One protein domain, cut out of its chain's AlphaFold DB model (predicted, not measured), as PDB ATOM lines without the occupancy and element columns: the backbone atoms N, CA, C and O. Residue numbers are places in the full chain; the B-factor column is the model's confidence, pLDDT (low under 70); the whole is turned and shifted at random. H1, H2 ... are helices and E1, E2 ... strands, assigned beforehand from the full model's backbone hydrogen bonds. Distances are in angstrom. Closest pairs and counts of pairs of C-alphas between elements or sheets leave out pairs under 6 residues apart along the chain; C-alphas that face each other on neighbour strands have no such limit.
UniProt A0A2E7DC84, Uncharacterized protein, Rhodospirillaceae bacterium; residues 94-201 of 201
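Overview. This is residues 94 to 201 of the 201 residues of an uncharacterized protein of Rhodospirillaceae bacterium (UniProt A0A2E7DC84). With little regular structure, a small, strongly twisted sheet, E1 E4 E3 E2, makes the core; H1 packs on it, and H2 and H3 lie farthest from the middle. The printed part has 108 residues with, in order, H1 E1 E2 E3 H2 E4 H3; 43 are in named elements, class mixed. The sheet is mixed; the whole is compact, radius of gyration of the C-alphas 13.5 A, spans 38 by 32 by 26 A.

Along the chain. H1, residues 102 to 110, begins at C-alpha 102 (147.189, 111.665, 152.777). E1 is 115 to 119, E2 136 to 139, E3 142 to 148, 19.2 A long, H2 157 to 160, E4 165 to 169; H3, 174 to 182, ends at (146.536, 95.871, 148.121).

Arrangement. E4 is parallel to E1 (N 117 to O 166, 2.9 A) and to E3 (N 147 to O 165, 2.8 A). E2 and E3 form an antiparallel hairpin (N 144 to O 137, 2.8 A). E3, H2, E4 form a strand-helix-strand unit, a right-handed crossover joining parallel neighbours. H1 is on the sheet, height 7.7 A. H3 has every O i to N i+4 pair within hydrogen-bond range, H1 4 of 5.

Size, cuts and confidence. The printed part has no cut. E1 to E2 is a long link. Residues 96 to 100 and 191 to 201 have pLDDT under 70.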
ATOM      1  N   SER A  94     151.744 107.026 143.622       83.94
ATOM      2  CA  SER A  94     152.360 105.734 143.324       83.94
ATOM      3  C   SER A  94     152.751 105.018 144.610       83.94
ATOM      4  O   SER A  94     153.304 105.630 145.518       83.94
ATOM      5  N   GLU A  95     152.597 103.697 144.627       74.31
ATOM      6  CA  GLU A  95     152.983 102.813 145.730       74.31
ATOM      7  C   GLU A  95     154.485 102.839 146.049       74.31
ATOM      8  O   GLU A  95     154.912 102.493 147.146       74.31
ATOM      9  N   ARG A  96     155.314 103.245 145.078       67.19
ATOM     10  CA  ARG A  96     156.778 103.307 145.235       67.19
ATOM     11  C   ARG A  96     157.265 104.528 146.002       67.19
ATOM     12  O   ARG A  96     158.423 104.556 146.419       67.19
ATOM     13  N   ASP A  97     156.424 105.542 146.153       62.31
ATOM     14  CA  ASP A  97     156.763 106.690 146.975       62.31
ATOM     15  C   ASP A  97     156.442 106.323 148.429       62.31
ATOM     16  O   ASP A  97     155.288 106.336 148.856       62.31
ATOM     17  N   ARG A  98     157.497 105.954 149.173       51.00
ATOM     18  CA  ARG A  98     157.450 105.504 150.579       51.00
ATOM     19  C   ARG A  98     156.827 106.539 151.528       51.00
ATOM     20  O   ARG A  98     156.630 106.223 152.694       51.00
ATOM     21  N   LYS A  99     156.582 107.769 151.056       56.06
ATOM     22  CA  LYS A  99     155.962 108.866 151.809       56.06
ATOM     23  C   LYS A  99     154.546 109.191 151.337       56.06
ATOM     24  O   LYS A  99     154.008 110.204 151.772       56.06
ATOM     25  N   THR A 100     153.951 108.386 150.455       62.47
ATOM     26  CA  THR A 100     152.589 108.629 149.965       62.47
ATOM     27  C   THR A 100     151.569 108.322 151.054       62.47
ATOM     28  O   THR A 100     150.953 107.261 151.074       62.47
ATOM     29  N   ASP A 101     151.368 109.281 151.945       72.62
ATOM     30  CA  ASP A 101     150.219 109.345 152.829       72.62
ATOM     31  C   ASP A 101     149.274 110.470 152.370       72.62
ATOM     32  O   ASP A 101     149.553 111.255 151.451       72.62
ATOM     33  N   ASN A 102     148.127 110.577 153.039       77.69
ATOM     34  CA  ASN A 102     147.189 111.665 152.777       77.69
ATOM     35  C   ASN A 102     147.841 113.046 152.957       77.69
ATOM     36  O   ASN A 102     147.504 113.967 152.218       77.69
ATOM     37  N   LYS A 103     148.783 113.212 153.894       82.56
ATOM     38  CA  LYS A 103     149.436 114.507 154.149       82.56
ATOM     39  C   LYS A 103     150.314 114.929 152.973       82.56
ATOM     40  O   LYS A 103     150.323 116.105 152.612       82.56
ATOM     41  N   HIS A 104     151.011 113.983 152.351       85.19
ATOM     42  CA  HIS A 104     151.853 114.232 151.190       85.19
ATOM     43  C   HIS A 104     151.019 114.674 149.987       85.19
ATOM     44  O   HIS A 104     151.326 115.686 149.360       85.19
ATOM     45  N   VAL A 105     149.907 113.981 149.723       89.31
ATOM     46  CA  VAL A 105     148.947 114.372 148.677       89.31
ATOM     47  C   VAL A 105     148.360 115.760 148.949       89.31
ATOM     48  O   VAL A 105     148.336 116.607 148.052       89.31
ATOM     49  N   LEU A 106     147.926 116.015 150.188       90.50
ATOM     50  CA  LEU A 106     147.346 117.298 150.588       90.50
ATOM     51  C   LEU A 106     148.316 118.458 150.393       90.50
ATOM     52  O   LEU A 106     147.917 119.479 149.839       90.50
ATOM     53  N   ARG A 107     149.590 118.281 150.760       91.69
ATOM     54  CA  ARG A 107     150.627 119.303 150.576       91.69
ATOM     55  C   ARG A 107     150.690 119.804 149.131       91.69
ATOM     56  O   ARG A 107     150.802 121.006 148.914       91.69
ATOM     57  N   TYR A 108     150.617 118.910 148.145       92.00
ATOM     58  CA  TYR A 108     150.670 119.312 146.734       92.00
ATOM     59  C   TYR A 108     149.386 119.970 146.257       92.00
ATOM     60  O   TYR A 108     149.450 120.983 145.559       92.00
ATOM     61  N   LEU A 109     148.233 119.427 146.654       93.94
ATOM     62  CA  LEU A 109     146.940 120.022 146.321       93.94
ATOM     63  C   LEU A 109     146.828 121.449 146.874       93.94
ATOM     64  O   LEU A 109     146.393 122.351 146.162       93.94
ATOM     65  N   GLU A 110     147.259 121.664 148.119       92.56
ATOM     66  CA  GLU A 110     147.250 122.971 148.788       92.56
ATOM     67  C   GLU A 110     148.272 123.945 148.193       92.56
ATOM     68  O   GLU A 110     147.986 125.134 148.079       92.56
ATOM     69  N   ALA A 111     149.414 123.444 147.714       91.31
ATOM     70  CA  ALA A 111     150.366 124.224 146.922       91.31
ATOM     71  C   ALA A 111     149.873 124.523 145.487       91.31
ATOM     72  O   ALA A 111     150.589 125.136 144.696       91.31
ATOM     73  N   GLY A 112     148.665 124.080 145.118       91.12
ATOM     74  CA  GLY A 112     148.050 124.327 143.812       91.12
ATOM     75  C   GLY A 112     148.489 123.369 142.702       91.12
ATOM     76  O   GLY A 112     148.079 123.550 141.554       91.12
ATOM     77  N   SER A 113     149.276 122.339 143.020       92.44
ATOM     78  CA  SER A 113     149.634 121.285 142.067       92.44
ATOM     79  C   SER A 113     148.461 120.334 141.853       92.44
ATOM     80  O   SER A 113     147.725 120.005 142.785       92.44
ATOM     81  N   ASN A 114     148.295 119.864 140.622       96.00
ATOM     82  CA  ASN A 114     147.337 118.804 140.338       96.00
ATOM     83  C   ASN A 114     147.924 117.457 140.767       96.00
ATOM     84  O   ASN A 114     149.127 117.221 140.629       96.00
ATOM     85  N   VAL A 115     147.072 116.573 141.283       95.69
ATOM     86  CA  VAL A 115     147.465 115.243 141.759       95.69
ATOM     87  C   VAL A 115     146.643 114.184 141.043       95.69
ATOM     88  O   VAL A 115     145.418 114.190 141.137       95.69
ATOM     89  N   SER A 116     147.296 113.261 140.343       95.88
ATOM     90  CA  SER A 116     146.645 112.142 139.677       95.88
ATOM     91  C   SER A 116     146.634 110.879 140.521       95.88
ATOM     92  O   SER A 116     147.674 110.466 141.038       95.88
ATOM     93  N   ILE A 117     145.468 110.242 140.592       94.88
ATOM     94  CA  ILE A 117     145.199 109.067 141.419       94.88
ATOM     95  C   ILE A 117     144.503 108.012 140.566       94.88
ATOM     96  O   ILE A 117     143.467 108.279 139.952       94.88
ATOM     97  N   VAL A 118     145.051 106.797 140.556       94.75
ATOM     98  CA  VAL A 118     144.374 105.638 139.968       94.75
ATOM     99  C   VAL A 118     143.354 105.108 140.967       94.75
ATOM    100  O   VAL A 118     143.669 104.921 142.137       94.75
ATOM    101  N   CYS A 119     142.128 104.859 140.517       94.31
ATOM    102  CA  CYS A 119     141.031 104.407 141.359       94.31
ATOM    103  C   CYS A 119     140.372 103.128 140.841       94.31
ATOM    104  O   CYS A 119     140.454 102.766 139.664       94.31
ATOM    105  N   ASN A 120     139.669 102.449 141.742       92.88
ATOM    106  CA  ASN A 120     139.029 101.157 141.501       92.88
ATOM    107  C   ASN A 120     137.736 101.220 140.662       92.88
ATOM    108  O   ASN A 120     137.018 100.218 140.571       92.88
ATOM    109  N   VAL A 121     137.441 102.357 140.034       92.12
ATOM    110  CA  VAL A 121     136.279 102.538 139.158       92.12
ATOM    111  C   VAL A 121     136.458 101.722 137.870       92.12
ATOM    112  O   VAL A 121     137.560 101.605 137.341       92.12
ATOM    113  N   GLU A 122     135.379 101.094 137.393       89.88
ATOM    114  CA  GLU A 122     135.414 100.186 136.240       89.88
ATOM    115  C   GLU A 122     135.819 100.904 134.943       89.88
ATOM    116  O   GLU A 122     135.306 101.980 134.635       89.88
ATOM    117  N   TYR A 123     136.707 100.279 134.164       92.94
ATOM    118  CA  TYR A 123     137.087 100.730 132.827       92.94
ATOM    119  C   TYR A 123     137.212  99.550 131.866       92.94
ATOM    120  O   TYR A 123     138.243  98.883 131.788       92.94
ATOM    121  N   ASN A 124     136.136  99.294 131.131       91.38
ATOM    122  CA  ASN A 124     136.063  98.290 130.084       91.38
ATOM    123  C   ASN A 124     135.273  98.838 128.876       91.38
ATOM    124  O   ASN A 124     134.099  98.498 128.683       91.38
ATOM    125  N   PRO A 125     135.903  99.711 128.065       90.56
ATOM    126  CA  PRO A 125     135.252 100.351 126.922       90.56
ATOM    127  C   PRO A 125     134.796  99.350 125.852       90.56
ATOM    128  O   PRO A 125     133.762  99.575 125.236       90.56
ATOM    129  N   ALA A 126     135.495  98.220 125.685       91.75
ATOM    130  CA  ALA A 126     135.129  97.175 124.719       91.75
ATOM    131  C   ALA A 126     133.732  96.579 124.974       91.75
ATOM    132  O   ALA A 126     133.087  96.085 124.057       91.75
ATOM    133  N   HIS A 127     133.254  96.660 126.218       91.69
ATOM    134  CA  HIS A 127     131.920  96.220 126.616       91.69
ATOM    135  C   HIS A 127     131.028  97.381 127.076       91.69
ATOM    136  O   HIS A 127     130.064  97.145 127.797       91.69
ATOM    137  N   HIS A 128     131.356  98.628 126.716       91.44
ATOM    138  CA  HIS A 128     130.610  99.831 127.116       91.44
ATOM    139  C   HIS A 128     130.440  99.997 128.639       91.44
ATOM    140  O   HIS A 128     129.514 100.648 129.114       91.44
ATOM    141  N   ARG A 129     131.356  99.425 129.428       90.38
ATOM    142  CA  ARG A 129     131.339  99.491 130.892       90.38
ATOM    143  C   ARG A 129     132.396 100.462 131.382       90.38
ATOM    144  O   ARG A 129     133.535 100.085 131.654       90.38
ATOM    145  N   ILE A 130     132.029 101.734 131.460       92.69
ATOM    146  CA  ILE A 130     132.893 102.792 131.987       92.69
ATOM    147  C   ILE A 130     132.192 103.396 133.197       92.69
ATOM    148  O   ILE A 130     131.182 104.085 133.074       92.69
ATOM    149  N   GLY A 131     132.735 103.123 134.381       91.00
ATOM    150  CA  GLY A 131     132.194 103.639 135.627       91.00
ATOM    151  C   GLY A 131     132.299 105.163 135.696       91.00
ATOM    152  O   GLY A 131     133.269 105.773 135.228       91.00
ATOM    153  N   LYS A 132     131.294 105.795 136.303       92.88
ATOM    154  CA  LYS A 132     131.282 107.241 136.522       92.88
ATOM    155  C   LYS A 132     132.265 107.603 137.636       92.88
ATOM    156  O   LYS A 132     132.187 107.062 138.736       92.88
ATOM    157  N   LEU A 133     133.171 108.535 137.354       93.88
ATOM    158  CA  LEU A 133     134.029 109.117 138.382       93.88
ATOM    159  C   LEU A 133     133.225 110.104 139.233       93.88
ATOM    160  O   LEU A 133     132.353 110.819 138.733       93.88
ATOM    161  N   GLN A 134     133.523 110.146 140.528       92.19
ATOM    162  CA  GLN A 134     132.973 111.170 141.412       92.19
ATOM    163  C   GLN A 134     133.473 112.544 140.964       92.19
ATOM    164  O   GLN A 134     134.634 112.652 140.590       92.19
ATOM    165  N   GLN A 135     132.635 113.586 141.045       93.56
ATOM    166  CA  GLN A 135     133.002 114.983 140.725       93.56
ATOM    167  C   GLN A 135     133.828 115.670 141.830       93.56
ATOM    168  O   GLN A 135     134.353 116.772 141.658       93.56
ATOM    169  N   SER A 136     133.912 115.031 142.996       94.06
ATOM    170  CA  SER A 136     134.717 115.483 144.121       94.06
ATOM    171  C   SER A 136     135.027 114.318 145.049       94.06
ATOM    172  O   SER A 136     134.140 113.490 145.246       94.06
ATOM    173  N   ILE A 137     136.197 114.322 145.684       92.12
ATOM    174  CA  ILE A 137     136.562 113.362 146.736       92.12
ATOM    175  C   ILE A 137     137.026 114.093 147.999       92.12
ATOM    176  O   ILE A 137     137.421 115.258 147.931       92.12
ATOM    177  N   THR A 138     136.989 113.410 149.143       90.19
ATOM    178  CA  THR A 138     137.505 113.931 150.415       90.19
ATOM    179  C   THR A 138     138.833 113.264 150.750       90.19
ATOM    180  O   THR A 138     138.882 112.041 150.866       90.19
ATOM    181  N   ILE A 139     139.883 114.066 150.943       88.44
ATOM    182  CA  ILE A 139     141.216 113.628 151.381       88.44
ATOM    183  C   ILE A 139     141.540 114.389 152.669       88.44
ATOM    184  O   ILE A 139     141.396 115.608 152.709       88.44
ATOM    185  N   GLY A 140     141.901 113.674 153.742       85.44
ATOM    186  CA  GLY A 140     142.185 114.251 155.068       85.44
ATOM    187  C   GLY A 140     141.166 115.295 155.546       85.44
ATOM    188  O   GLY A 140     141.540 116.358 156.028       85.44
ATOM    189  N   GLY A 141     139.873 115.015 155.355       86.31
ATOM    190  CA  GLY A 141     138.773 115.885 155.788       86.31
ATOM    191  C   GLY A 141     138.454 117.070 154.868       86.31
ATOM    192  O   GLY A 141     137.426 117.712 155.064       86.31
ATOM    193  N   LYS A 142     139.259 117.341 153.833       88.94
ATOM    194  CA  LYS A 142     139.011 118.417 152.859       88.94
ATOM    195  C   LYS A 142     138.461 117.867 151.547       88.94
ATOM    196  O   LYS A 142     138.910 116.833 151.052       88.94
ATOM    197  N   ARG A 143     137.477 118.566 150.974       92.69
ATOM    198  CA  ARG A 143     136.821 118.189 149.714       92.69
ATOM    199  C   ARG A 143     137.526 118.842 148.526       92.69
ATOM    200  O   ARG A 143     137.628 120.063 148.464       92.69
ATOM    201  N   TYR A 144     137.921 118.034 147.546       94.19
ATOM    202  CA  TYR A 144     138.590 118.480 146.324       94.19
ATOM    203  C   TYR A 144     137.750 118.158 145.095       94.19
ATOM    204  O   TYR A 144     137.150 117.086 145.014       94.19
ATOM    205  N   LYS A 145     137.717 119.081 144.125       95.88
ATOM    206  CA  LYS A 145     137.116 118.825 142.809       95.88
ATOM    207  C   LYS A 145     137.998 117.869 142.015       95.88
ATOM    208  O   LYS A 145     139.227 117.972 142.065       95.88
ATOM    209  N   THR A 146     137.360 116.980 141.269       96.25
ATOM    210  CA  THR A 146     138.054 115.999 140.439       96.25
ATOM    211  C   THR A 146     137.976 116.349 138.957       96.25
ATOM    212  O   THR A 146     137.079 117.066 138.509       96.25
ATOM    213  N   VAL A 147     138.919 115.804 138.197       96.31
ATOM    214  CA  VAL A 147     138.958 115.822 136.733       96.31
ATOM    215  C   VAL A 147     138.997 114.379 136.240       96.31
ATOM    216  O   VAL A 147     139.668 113.538 136.841       96.31
ATOM    217  N   ASP A 148     138.270 114.076 135.162       95.88
ATOM    218  CA  ASP A 148     138.321 112.761 134.516       95.88
ATOM    219  C   ASP A 148     139.585 112.655 133.658       95.88
ATOM    220  O   ASP A 148     139.653 113.186 132.548       95.88
ATOM    221  N   GLY A 149     140.585 111.956 134.191       95.25
ATOM    222  CA  GLY A 149     141.878 111.806 133.553       95.25
ATOM    223  C   GLY A 149     141.883 110.876 132.332       95.25
ATOM    224  O   GLY A 149     142.886 110.799 131.628       95.25
ATOM    225  N   ASP A 150     140.789 110.162 132.058       94.12
ATOM    226  CA  ASP A 150     140.694 109.278 130.894       94.12
ATOM    227  C   ASP A 150     140.094 109.982 129.660       94.12
ATOM    228  O   ASP A 150     140.120 109.407 128.574       94.12
ATOM    229  N   ARG A 151     139.572 111.218 129.786       93.06
ATOM    230  CA  ARG A 151     138.940 111.952 128.665       93.06
ATOM    231  C   ARG A 151     139.927 112.509 127.640       93.06
ATOM    232  O   ARG A 151     139.647 112.487 126.448       93.06
ATOM    233  N   HIS A 152     141.042 113.055 128.104       91.12
ATOM    234  CA  HIS A 152     142.146 113.561 127.283       91.12
ATOM    235  C   HIS A 152     143.436 113.498 128.099       91.12
ATOM    236  O   HIS A 152     143.373 113.382 129.320       91.12
ATOM    237  N   ASP A 153     144.600 113.593 127.459       91.06
ATOM    238  CA  ASP A 153     145.896 113.478 128.146       91.06
ATOM    239  C   ASP A 153     146.377 114.799 128.780       91.06
ATOM    240  O   ASP A 153     146.973 114.770 129.854       91.06
ATOM    241  N   LEU A 154     146.062 115.945 128.158       92.00
ATOM    242  CA  LEU A 154     146.519 117.278 128.573       92.00
ATOM    243  C   LEU A 154     146.155 117.600 130.028       92.00
ATOM    244  O   LEU A 154     144.976 117.550 130.383       92.00
ATOM    245  N   ARG A 155     147.155 117.976 130.835       92.00
ATOM    246  CA  ARG A 155     146.987 118.452 132.219       92.00
ATOM    247  C   ARG A 155     147.695 119.773 132.398       92.00
ATOM    248  O   ARG A 155     148.902 119.799 132.598       92.00
ATOM    249  N   ILE A 156     146.950 120.864 132.311       91.62
ATOM    250  CA  ILE A 156     147.465 122.211 132.548       91.62
ATOM    251  C   ILE A 156     146.436 123.025 133.333       91.62
ATOM    252  O   ILE A 156     145.233 122.757 133.219       91.62
ATOM    253  N   PRO A 157     146.872 124.033 134.109       89.44
ATOM    254  CA  PRO A 157     145.978 124.850 134.918       89.44
ATOM    255  C   PRO A 157     144.835 125.504 134.141       89.44
ATOM    256  O   PRO A 157     143.748 125.645 134.692       89.44
ATOM    257  N   GLU A 158     145.039 125.876 132.875       91.94
ATOM    258  CA  GLU A 158     143.987 126.515 132.071       91.94
ATOM    259  C   GLU A 158     142.868 125.541 131.670       91.94
ATOM    260  O   GLU A 158     141.754 125.973 131.390       91.94
ATOM    261  N   THR A 159     143.149 124.235 131.647       92.25
ATOM    262  CA  THR A 159     142.167 123.197 131.297       92.25
ATOM    263  C   THR A 159     141.501 122.619 132.541       92.25
ATOM    264  O   THR A 159     140.277 122.522 132.606       92.25
ATOM    265  N   ASP A 160     142.296 122.275 133.552       94.00
ATOM    266  CA  ASP A 160     141.810 121.540 134.724       94.00
ATOM    267  C   ASP A 160     141.513 122.469 135.917       94.00
ATOM    268  O   ASP A 160     140.696 122.173 136.800       94.00
ATOM    269  N   GLY A 161     142.164 123.628 135.962       94.19
ATOM    270  CA  GLY A 161     142.356 124.418 137.173       94.19
ATOM    271  C   GLY A 161     143.576 123.959 137.978       94.19
ATOM    272  O   GLY A 161     144.320 123.064 137.578       94.19
ATOM    273  N   ARG A 162     143.774 124.594 139.137       94.50
ATOM    274  CA  ARG A 162     144.858 124.304 140.091       94.50
ATOM    275  C   ARG A 162     144.336 123.531 141.302       94.50
ATOM    276  O   ARG A 162     143.161 123.671 141.659       94.50
ATOM    277  N   GLY A 163     145.202 122.733 141.929       95.25
ATOM    278  CA  GLY A 163     144.861 121.944 143.120       95.25
ATOM    279  C   GLY A 163     143.756 120.911 142.868       95.25
ATOM    280  O   GLY A 163     142.862 120.731 143.700       95.25
ATOM    281  N   ARG A 164     143.741 120.291 141.681       96.12
ATOM    282  CA  ARG A 164     142.737 119.292 141.286       96.12
ATOM    283  C   ARG A 164     143.195 117.872 141.553       96.12
ATOM    284  O   ARG A 164     144.369 117.547 141.393       96.12
ATOM    285  N   VAL A 165     142.225 117.005 141.837       96.75
ATOM    286  CA  VAL A 165     142.436 115.557 141.806       96.75
ATOM    287  C   VAL A 165     142.101 115.022 140.416       96.75
ATOM    288  O   VAL A 165     140.941 114.968 140.019       96.75
ATOM    289  N   VAL A 166     143.104 114.579 139.675       97.25
ATOM    290  CA  VAL A 166     142.930 113.908 138.386       97.25
ATOM    291  C   VAL A 166     142.668 112.426 138.647       97.25
ATOM    292  O   VAL A 166     143.571 111.675 139.006       97.25
ATOM    293  N   LEU A 167     141.428 111.976 138.486       96.69
ATOM    294  CA  LEU A 167     141.083 110.573 138.687       96.69
ATOM    295  C   LEU A 167     141.284 109.779 137.398       96.69
ATOM    296  O   LEU A 167     140.749 110.133 136.350       96.69
ATOM    297  N   LEU A 168     142.027 108.683 137.501       96.06
ATOM    298  CA  LEU A 168     142.236 107.706 136.437       96.06
ATOM    299  C   LEU A 168     141.590 106.391 136.849       96.06
ATOM    300  O   LEU A 168     141.733 105.953 137.993       96.06
ATOM    301  N   ARG A 169     140.889 105.727 135.937       95.19
ATOM    302  CA  ARG A 169     140.355 104.390 136.219       95.19
ATOM    303  C   ARG A 169     141.450 103.345 136.039       95.19
ATOM    304  O   ARG A 169     142.260 103.430 135.114       95.19
ATOM    305  N   TYR A 170     141.475 102.339 136.907       94.56
ATOM    306  CA  TYR A 170     142.422 101.236 136.768       94.56
ATOM    307  C   TYR A 170     142.163 100.447 135.476       94.56
ATOM    308  O   TYR A 170     141.043 100.005 135.216       94.56
ATOM    309  N   LYS A 171     143.220 100.228 134.686       92.06
ATOM    310  CA  LYS A 171     143.170  99.497 133.413       92.06
ATOM    311  C   LYS A 171     143.759  98.107 133.622       92.06
ATOM    312  O   LYS A 171     144.963  97.974 133.806       92.06
ATOM    313  N   GLY A 172     142.914  97.080 133.608       89.50
ATOM    314  CA  GLY A 172     143.354  95.696 133.776       89.50
ATOM    315  C   GLY A 172     142.244  94.755 134.229       89.50
ATOM    316  O   GLY A 172     141.078  95.134 134.337       89.50
ATOM    317  N   SER A 173     142.620  93.505 134.495       89.94
ATOM    318  CA  SER A 173     141.700  92.484 134.999       89.94
ATOM    319  C   SER A 173     141.297  92.757 136.450       89.94
ATOM    320  O   SER A 173     142.033  93.402 137.204       89.94
ATOM    321  N   LEU A 174     140.166  92.189 136.882       88.19
ATOM    322  CA  LEU A 174     139.713  92.262 138.276       88.19
ATOM    323  C   LEU A 174     140.793  91.786 139.262       88.19
ATOM    324  O   LEU A 174     141.002  92.421 140.293       88.19
ATOM    325  N   LYS A 175     141.508  90.707 138.915       92.25
ATOM    326  CA  LYS A 175     142.613  90.170 139.716       92.25
ATOM    327  C   LYS A 175     143.726  91.209 139.896       92.25
ATOM    328  O   LYS A 175     144.046  91.554 141.029       92.25
ATOM    329  N   SER A 176     144.231  91.769 138.794       92.12
ATOM    330  CA  SER A 176     145.299  92.783 138.829       92.12
ATOM    331  C   SER A 176     144.878  94.067 139.552       92.12
ATOM    332  O   SER A 176     145.665  94.663 140.284       92.12
ATOM    333  N   ARG A 177     143.600  94.458 139.441       91.12
ATOM    334  CA  ARG A 177     143.048  95.596 140.185       91.12
ATOM    335  C   ARG A 177     143.069  95.347 141.690       91.12
ATOM    336  O   ARG A 177     143.418  96.247 142.442       91.12
ATOM    337  N   ASN A 178     142.703  94.146 142.132       90.94
ATOM    338  CA  ASN A 178     142.720  93.802 143.552       90.94
ATOM    339  C   ASN A 178     144.150  93.786 144.112       90.94
ATOM    340  O   ASN A 178     144.366  94.230 145.234       90.94
ATOM    341  N   GLU A 179     145.127  93.325 143.328       91.62
ATOM    342  CA  GLU A 179     146.553  93.411 143.678       91.62
ATOM    343  C   GLU A 179     147.016  94.872 143.782       91.62
ATOM    344  O   GLU A 179     147.659  95.242 144.760       91.62
ATOM    345  N   ALA A 180     146.605  95.726 142.841       90.06
ATOM    346  CA  ALA A 180     146.903  97.155 142.868       90.06
ATOM    347  C   ALA A 180     146.256  97.906 144.043       90.06
ATOM    348  O   ALA A 180     146.819  98.879 144.539       90.06
ATOM    349  N   ILE A 181     145.070  97.480 144.489       89.88
ATOM    350  CA  ILE A 181     144.450  98.024 145.705       89.88
ATOM    351  C   ILE A 181     145.286  97.636 146.924       89.88
ATOM    352  O   ILE A 181     145.594  98.488 147.751       89.88
ATOM    353  N   LYS A 182     145.700  96.365 147.015       88.50
ATOM    354  CA  LYS A 182     146.536  95.871 148.121       88.50
ATOM    355  C   LYS A 182     147.901  96.553 148.177       88.50
ATOM    356  O   LYS A 182     148.406  96.772 149.270       88.50
ATOM    357  N   SER A 183     148.490  96.888 147.029       87.75
ATOM    358  CA  SER A 183     149.768  97.604 146.984       87.75
ATOM    359  C   SER A 183     149.645  99.102 147.277       87.75
ATOM    360  O   SER A 183     150.666  99.760 147.422       87.75
ATOM    361  N   GLY A 184     148.429  99.660 147.323       84.69
ATOM    362  CA  GLY A 184     148.203 101.103 147.462       84.69
ATOM    363  C   GLY A 184     148.324 101.900 146.156       84.69
ATOM    364  O   GLY A 184     148.086 103.106 146.156       84.69
ATOM    365  N   PHE A 185     148.623 101.251 145.022       87.25
ATOM    366  CA  PHE A 185     148.647 101.907 143.706       87.25
ATOM    367  C   PHE A 185     147.252 102.376 143.267       87.25
ATOM    368  O   PHE A 185     147.103 103.411 142.622       87.25
ATOM    369  N   CYS A 186     146.217 101.600 143.605       91.00
ATOM    370  CA  CYS A 186     144.833 101.857 143.227       91.00
ATOM    371  C   CYS A 186     143.992 102.211 144.456       91.00
ATOM    372  O   CYS A 186     143.777 101.387 145.345       91.00
ATOM    373  N   TRP A 187     143.466 103.430 144.490       90.56
ATOM    374  CA  TRP A 187     142.626 103.894 145.583       90.56
ATOM    375  C   TRP A 187     141.223 103.309 145.476       90.56
ATOM    376  O   TRP A 187     140.576 103.341 144.422       90.56
ATOM    377  N   SER A 188     140.721 102.810 146.600       88.12
ATOM    378  CA  SER A 188     139.336 102.361 146.690       88.12
ATOM    379  C   SER A 188     138.429 103.545 146.972       88.12
ATOM    380  O   SER A 188     138.234 103.911 148.122       88.12
ATOM    381  N   LEU A 189     137.872 104.164 145.933       83.12
ATOM    382  CA  LEU A 189     136.920 105.248 146.145       83.12
ATOM    383  C   LEU A 189     135.587 104.671 146.642       83.12
ATOM    384  O   LEU A 189     135.138 103.632 146.145       83.12
ATOM    385  N   PRO A 190     134.935 105.319 147.616       71.25
ATOM    386  CA  PRO A 190     133.643 104.859 148.085       71.25
ATOM    387  C   PRO A 190     132.565 105.015 147.005       71.25
ATOM    388  O   PRO A 190     132.709 105.772 146.048       71.25
ATOM    389  N   ARG A 191     131.458 104.283 147.131       59.69
ATOM    390  CA  ARG A 191     130.411 104.261 146.092       59.69
ATOM    391  C   ARG A 191     129.505 105.501 146.087       59.69
ATOM    392  O   ARG A 191     128.856 105.746 145.076       59.69
ATOM    393  N   SER A 192     129.508 106.300 147.157       51.47
ATOM    394  CA  SER A 192     128.637 107.474 147.317       51.47
ATOM    395  C   SER A 192     129.441 108.769 147.517       51.47
ATOM    396  O   SER A 192     130.453 108.742 148.227       51.47
ATOM    397  N   PRO A 193     129.000 109.911 146.947       45.81
ATOM    398  CA  PRO A 193     129.602 111.214 147.225       45.81
ATOM    399  C   PRO A 193     129.508 111.524 148.727       45.81
ATOM    400  O   PRO A 193     128.416 111.487 149.286       45.81
ATOM    401  N   GLY A 194     130.633 111.834 149.375       44.88
ATOM    402  CA  GLY A 194     130.671 112.239 150.791       44.88
ATOM    403  C   GLY A 194     131.212 111.196 151.773       44.88
ATOM    404  O   GLY A 194     131.462 111.533 152.925       44.88
ATOM    405  N   VAL A 195     131.470 109.964 151.333       47.94
ATOM    406  CA  VAL A 195     132.225 108.990 152.133       47.94
ATOM    407  C   VAL A 195     133.722 109.278 151.960       47.94
ATOM    408  O   VAL A 195     134.172 109.590 150.854       47.94
ATOM    409  N   GLN A 196     134.493 109.235 153.050       48.66
ATOM    410  CA  GLN A 196     135.936 109.495 153.018       48.66
ATOM    411  C   GLN A 196     136.646 108.504 152.085       48.66
ATOM    412  O   GLN A 196     136.344 107.309 152.094       48.66
ATOM    413  N   ALA A 197     137.597 108.995 151.283       52.94
ATOM    414  CA  ALA A 197     138.542 108.103 150.625       52.94
ATOM    415  C   ALA A 197     139.342 107.349 151.708       52.94
ATOM    416  O   ALA A 197     139.595 107.922 152.773       52.94
ATOM    417  N   PRO A 198     139.711 106.077 151.476       53.06
ATOM    418  CA  PRO A 198     140.437 105.278 152.449       53.06
ATOM    419  C   PRO A 198     141.714 105.998 152.869       53.06
ATOM    420  O   PRO A 198     142.396 106.624 152.057       53.06
ATOM    421  N   ILE A 199     142.011 105.917 154.161       48.53
ATOM    422  CA  ILE A 199     143.263 106.399 154.724       48.53
ATOM    423  C   ILE A 199     144.361 105.503 154.145       48.53
ATOM    424  O   ILE A 199     144.345 104.293 154.366       48.53
ATOM    425  N   LEU A 200     145.268 106.079 153.351       52.81
ATOM    426  CA  LEU A 200     146.542 105.424 153.078       52.81
ATOM    427  C   LEU A 200     147.306 105.386 154.406       52.81
ATOM    428  O   LEU A 200     147.556 106.449 154.980       52.81
ATOM    429  N   ASN A 201     147.574 104.177 154.905       39.53
ATOM    430  CA  ASN A 201     148.433 103.950 156.067       39.53
ATOM    431  C   ASN A 201     149.897 104.181 155.706       39.53
ATOM    432  O   ASN A 201     150.296 103.715 154.614       39.53
TER     433      ASN A 201